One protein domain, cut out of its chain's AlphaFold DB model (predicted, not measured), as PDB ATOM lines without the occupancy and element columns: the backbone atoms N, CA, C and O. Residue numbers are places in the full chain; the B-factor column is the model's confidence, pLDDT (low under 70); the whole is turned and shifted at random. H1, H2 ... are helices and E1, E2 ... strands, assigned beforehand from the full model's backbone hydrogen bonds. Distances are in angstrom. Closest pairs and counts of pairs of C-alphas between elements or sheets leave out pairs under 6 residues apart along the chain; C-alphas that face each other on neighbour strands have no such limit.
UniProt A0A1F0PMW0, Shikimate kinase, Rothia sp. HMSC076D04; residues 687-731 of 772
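What this domain is: This is residues 687 to 731 of the 772 residues of the protein "Shikimate kinase" of Rothia sp. HMSC076D04 (UniProt A0A1F0PMW0). A small antiparallel hairpin, short E1 and longer E2, has one helix, H1, packed over one of its faces, and the link after E2 folds back to H1. The printed part has 45 residues with two named strands and one named helix in the order E1, E2, H1; the class is mixed, with 22 residues, under half, in named elements. It is only just compact, close to loose, with a radius of gyration of the C-alphas of 10.8 A, and elongated, spanning 29 by 19 by 16 A.

How they stand to each other: Residues 687 to 688 pair antiparallel with residues 693 to 694 of E1, residues 693 to 695. E1 and E2, residues 701 to 707, form a hairpin at 129 degrees, with N 694 and O 702 2.8 A apart, within hydrogen-bond range. In H1, residues 718 to 729, every O i to N i+4 pair is within hydrogen-bond range. The closest C-alphas of E2 and H1 are those of Ile 704 and Gln 725, 6.4 A; of E1 and H1, Val 694 and Ala 729, 5.9 A.

Where its parts are: E1 begins at C-alpha 693 (123.966, 191.486, 180.651) and is 6.5 A long, E2 18.4 A. H1, 16.4 A, ends at C-alpha 729 (119.149, 189.052, 172.681).

The domain as a whole: The farthest C-alphas, of Ala 690 and Ser 710, are 29.3 A apart. The printed part has no cut and no long link. Residues 689 to 692, 708 to 716, 718 to 720 and 731 have pLDDT under 70.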
ATOM      1  N   VAL A 687     119.585 194.108 175.826       73.56
ATOM      2  CA  VAL A 687     120.975 194.208 176.294       73.56
ATOM      3  C   VAL A 687     121.057 195.406 177.231       73.56
ATOM      4  O   VAL A 687     120.675 196.509 176.850       73.56
ATOM      5  N   ASP A 688     121.522 195.185 178.455       74.44
ATOM      6  CA  ASP A 688     121.836 196.262 179.388       74.44
ATOM      7  C   ASP A 688     123.258 196.759 179.088       74.44
ATOM      8  O   ASP A 688     124.242 196.075 179.379       74.44
ATOM      9  N   GLU A 689     123.365 197.930 178.459       62.78
ATOM     10  CA  GLU A 689     124.644 198.500 178.009       62.78
ATOM     11  C   GLU A 689     125.573 198.886 179.171       62.78
ATOM     12  O   GLU A 689     126.790 198.918 179.001       62.78
ATOM     13  N   ALA A 690     125.027 199.109 180.373       52.69
ATOM     14  CA  ALA A 690     125.812 199.462 181.552       52.69
ATOM     15  C   ALA A 690     126.463 198.236 182.214       52.69
ATOM     16  O   ALA A 690     127.546 198.336 182.790       52.69
ATOM     17  N   THR A 691     125.812 197.072 182.153       62.66
ATOM     18  CA  THR A 691     126.271 195.844 182.828       62.66
ATOM     19  C   THR A 691     126.744 194.745 181.876       62.66
ATOM     20  O   THR A 691     127.330 193.757 182.333       62.66
ATOM     21  N   GLY A 692     126.486 194.885 180.572       63.97
ATOM     22  CA  GLY A 692     126.781 193.890 179.537       63.97
ATOM     23  C   GLY A 692     125.932 192.616 179.630       63.97
ATOM     24  O   GLY A 692     126.267 191.613 178.990       63.97
ATOM     25  N   ILE A 693     124.869 192.625 180.447       78.12
ATOM     26  CA  ILE A 693     123.966 191.486 180.651       78.12
ATOM     27  C   ILE A 693     122.917 191.466 179.539       78.12
ATOM     28  O   ILE A 693     122.233 192.454 179.279       78.12
ATOM     29  N   VAL A 694     122.756 190.303 178.916       81.50
ATOM     30  CA  VAL A 694     121.741 190.048 177.900       81.50
ATOM     31  C   VAL A 694     120.584 189.295 178.542       81.50
ATOM     32  O   VAL A 694     120.766 188.186 179.044       81.50
ATOM     33  N   THR A 695     119.387 189.877 178.508       85.38
ATOM     34  CA  THR A 695     118.146 189.168 178.839       85.38
ATOM     35  C   THR A 695     117.586 188.582 177.553       85.38
ATOM     36  O   THR A 695     117.183 189.322 176.659       85.38
ATOM     37  N   LYS A 696     117.582 187.257 177.436       82.12
ATOM     38  CA  LYS A 696     117.095 186.546 176.252       82.12
ATOM     39  C   LYS A 696     115.564 186.587 176.142       82.12
ATOM     40  O   LYS A 696     114.886 186.877 177.130       82.12
ATOM     41  N   PRO A 697     114.991 186.235 174.974       76.12
ATOM     42  CA  PRO A 697     113.538 186.162 174.791       76.12
ATOM     43  C   PRO A 697     112.812 185.210 175.759       76.12
ATOM     44  O   PRO A 697     111.630 185.404 176.032       76.12
ATOM     45  N   ASP A 698     113.503 184.192 176.290       74.56
ATOM     46  CA  ASP A 698     112.976 183.250 177.293       74.56
ATOM     47  C   ASP A 698     113.071 183.771 178.745       74.56
ATOM     48  O   ASP A 698     112.660 183.085 179.680       74.56
ATOM     49  N   GLY A 699     113.587 184.991 178.935       73.12
ATOM     50  CA  GLY A 699     113.769 185.641 180.232       73.12
ATOM     51  C   GLY A 699     115.071 185.280 180.954       73.12
ATOM     52  O   GLY A 699     115.347 185.858 182.007       73.12
ATOM     53  N   SER A 700     115.887 184.370 180.413       78.00
ATOM     54  CA  SER A 700     117.184 184.026 181.003       78.00
ATOM     55  C   SER A 700     118.197 185.162 180.831       78.00
ATOM     56  O   SER A 700     118.240 185.834 179.798       78.00
ATOM     57  N   LYS A 701     119.018 185.396 181.861       82.25
ATOM     58  CA  LYS A 701     120.067 186.422 181.858       82.25
ATOM     59  C   LYS A 701     121.429 185.772 181.668       82.25
ATOM     60  O   LYS A 701     121.822 184.902 182.444       82.25
ATOM     61  N   VAL A 702     122.156 186.212 180.649       79.75
ATOM     62  CA  VAL A 702     123.492 185.708 180.319       79.75
ATOM     63  C   VAL A 702     124.474 186.856 180.128       79.75
ATOM     64  O   VAL A 702     124.082 187.989 179.853       79.75
ATOM     65  N   ARG A 703     125.767 186.563 180.247       82.38
ATOM     66  CA  ARG A 703     126.843 187.438 179.770       82.38
ATOM     67  C   ARG A 703     127.563 186.778 178.606       82.38
ATOM     68  O   ARG A 703     127.647 185.553 178.548       82.38
ATOM     69  N   ILE A 704     128.083 187.597 177.699       81.19
ATOM     70  CA  ILE A 704     128.897 187.131 176.578       81.19
ATOM     71  C   ILE A 704     130.368 187.312 176.931       81.19
ATOM     72  O   ILE A 704     130.799 188.419 177.247       81.19
ATOM     73  N   VAL A 705     131.127 186.222 176.871       78.06
ATOM     74  CA  VAL A 705     132.580 186.207 177.078       78.06
ATOM     75  C   VAL A 705     133.271 185.553 175.886       78.06
ATOM     76  O   VAL A 705     132.688 184.700 175.220       78.06
ATOM     77  N   GLY A 706     134.507 185.950 175.592       76.25
ATOM     78  CA  GLY A 706     135.319 185.283 174.579       76.25
ATOM     79  C   GLY A 706     135.996 184.045 175.162       76.25
ATOM     80  O   GLY A 706     136.707 184.143 176.160       76.25
ATOM     81  N   LYS A 707     135.786 182.885 174.542       70.88
ATOM     82  CA  LYS A 707     136.457 181.629 174.889       70.88
ATOM     83  C   LYS A 707     137.117 181.028 173.659       70.88
ATOM     84  O   LYS A 707     136.544 181.020 172.574       70.88
ATOM     85  N   THR A 708     138.317 180.502 173.816       69.31
ATOM     86  CA  THR A 708     138.962 179.703 172.777       69.31
ATOM     87  C   THR A 708     138.350 178.300 172.721       69.31
ATOM     88  O   THR A 708     137.675 177.866 173.656       69.31
ATOM     89  N   ALA A 709     138.615 177.543 171.652       65.06
ATOM     90  CA  ALA A 709     138.140 176.161 171.525       65.06
ATOM     91  C   ALA A 709     138.640 175.224 172.651       65.06
ATOM     92  O   ALA A 709     138.036 174.182 172.893       65.06
ATOM     93  N   SER A 710     139.722 175.592 173.350       61.59
ATOM     94  CA  SER A 710     140.228 174.881 174.534       61.59
ATOM     95  C   SER A 710     139.579 175.307 175.863       61.59
ATOM     96  O   SER A 710     139.843 174.680 176.888       61.59
ATOM     97  N   GLY A 711     138.710 176.326 175.860       54.84
ATOM     98  CA  GLY A 711     138.009 176.845 177.044       54.84
ATOM     99  C   GLY A 711     138.727 177.982 177.785       54.84
ATOM    100  O   GLY A 711     138.208 178.477 178.792       54.84
ATOM    101  N   GLU A 712     139.891 178.423 177.297       58.75
ATOM    102  CA  GLU A 712     140.620 179.581 177.836       58.75
ATOM    103  C   GLU A 712     139.943 180.902 177.452       58.75
ATOM    104  O   GLU A 712     139.393 181.021 176.357       58.75
ATOM    105  N   ASP A 713     139.997 181.897 178.340       60.47
ATOM    106  CA  ASP A 713     139.463 183.235 178.074       60.47
ATOM    107  C   ASP A 713     140.268 183.960 176.990       60.47
ATOM    108  O   ASP A 713     141.498 183.920 176.961       60.47
ATOM    109  N   CYS A 714     139.566 184.662 176.109       62.78
ATOM    110  CA  CYS A 714     140.148 185.505 175.070       62.78
ATOM    111  C   CYS A 714     139.317 186.783 174.894       62.78
ATOM    112  O   CYS A 714     138.144 186.843 175.267       62.78
ATOM    113  N   ALA A 715     139.927 187.832 174.346       60.56
ATOM    114  CA  ALA A 715     139.267 189.121 174.168       60.56
ATOM    115  C   ALA A 715     138.509 189.175 172.833       60.56
ATOM    116  O   ALA A 715     139.099 188.958 171.776       60.56
ATOM    117  N   LEU A 716     137.216 189.499 172.895       61.97
ATOM    118  CA  LEU A 716     136.422 189.891 171.730       61.97
ATOM    119  C   LEU A 716     136.655 191.379 171.450       61.97
ATOM    120  O   LEU A 716     136.766 192.175 172.385       61.97
ATOM    121  N   THR A 717     136.688 191.775 170.180       70.12
ATOM    122  CA  THR A 717     136.632 193.198 169.818       70.12
ATOM    123  C   THR A 717     135.276 193.798 170.206       70.12
ATOM    124  O   THR A 717     134.277 193.084 170.330       70.12
ATOM    125  N   SER A 718     135.200 195.124 170.363       66.88
ATOM    126  CA  SER A 718     133.953 195.816 170.733       66.88
ATOM    127  C   SER A 718     132.810 195.531 169.749       66.88
ATOM    128  O   SER A 718     131.663 195.361 170.160       66.88
ATOM    129  N   GLN A 719     133.133 195.392 168.458       58.28
ATOM    130  CA  GLN A 719     132.165 195.045 167.421       58.28
ATOM    131  C   GLN A 719     131.694 193.585 167.527       58.28
ATOM    132  O   GLN A 719     130.506 193.306 167.368       58.28
ATOM    133  N   GLU A 720     132.596 192.642 167.814       62.62
ATOM    134  CA  GLU A 720     132.250 191.225 168.002       62.62
ATOM    135  C   GLU A 720     131.394 191.010 169.253       62.62
ATOM    136  O   GLU A 720     130.427 190.248 169.208       62.62
ATOM    137  N   LEU A 721     131.695 191.725 170.343       70.88
ATOM    138  CA  LEU A 721     130.911 191.688 171.575       70.88
ATOM    139  C   LEU A 721     129.497 192.245 171.357       70.88
ATOM    140  O   LEU A 721     128.527 191.580 171.718       70.88
ATOM    141  N   ALA A 722     129.367 193.401 170.699       70.50
ATOM    142  CA  ALA A 722     128.069 194.006 170.396       70.50
ATOM    143  C   ALA A 722     127.221 193.121 169.462       70.50
ATOM    144  O   ALA A 722     126.028 192.907 169.696       70.50
ATOM    145  N   ASN A 723     127.844 192.537 168.434       75.94
ATOM    146  CA  ASN A 723     127.175 191.611 167.520       75.94
ATOM    147  C   ASN A 723     126.711 190.335 168.241       75.94
ATOM    148  O   ASN A 723     125.586 189.879 168.021       75.94
ATOM    149  N   ALA A 724     127.540 189.778 169.128       74.62
ATOM    150  CA  ALA A 724     127.198 188.591 169.900       74.62
ATOM    151  C   ALA A 724     126.115 188.868 170.956       74.62
ATOM    152  O   ALA A 724     125.183 188.079 171.095       74.62
ATOM    153  N   GLN A 725     126.154 190.012 171.643       75.62
ATOM    154  CA  GLN A 725     125.102 190.420 172.583       75.62
ATOM    155  C   GLN A 725     123.758 190.618 171.874       75.62
ATOM    156  O   GLN A 725     122.724 190.150 172.353       75.62
ATOM    157  N   LYS A 726     123.768 191.226 170.683       77.56
ATOM    158  CA  LYS A 726     122.572 191.408 169.849       77.56
ATOM    159  C   LYS A 726     122.022 190.079 169.326       77.56
ATOM    160  O   LYS A 726     120.809 189.878 169.300       77.56
ATOM    161  N   ALA A 727     122.897 189.150 168.944       76.50
ATOM    162  CA  ALA A 727     122.495 187.816 168.513       76.50
ATOM    163  C   ALA A 727     121.951 186.963 169.680       76.50
ATOM    164  O   ALA A 727     120.966 186.249 169.488       76.50
ATOM    165  N   ALA A 728     122.492 187.099 170.896       75.44
ATOM    166  CA  ALA A 728     121.962 186.460 172.106       75.44
ATOM    167  C   ALA A 728     120.604 187.051 172.524       75.44
ATOM    168  O   ALA A 728     119.676 186.303 172.832       75.44
ATOM    169  N   ALA A 729     120.429 188.375 172.436       76.56
ATOM    170  CA  ALA A 729     119.149 189.052 172.681       76.56
ATOM    171  C   ALA A 729     118.065 188.643 171.666       76.56
ATOM    172  O   ALA A 729     116.874 188.638 171.977       76.56
ATOM    173  N   ALA A 730     118.475 188.238 170.462       75.31
ATOM    174  CA  ALA A 730     117.597 187.661 169.448       75.31
ATOM    175  C   ALA A 730     117.360 186.144 169.619       75.31
ATOM    176  O   ALA A 730     116.625 185.562 168.822       75.31
ATOM    177  N   GLY A 731     117.986 185.492 170.610       69.25
ATOM    178  CA  GLY A 731     117.922 184.040 170.821       69.25
ATOM    179  C   GLY A 731     118.635 183.216 169.740       69.25
ATOM    180  O   GLY A 731     118.282 182.061 169.520       69.25
TER     181      GLY A 731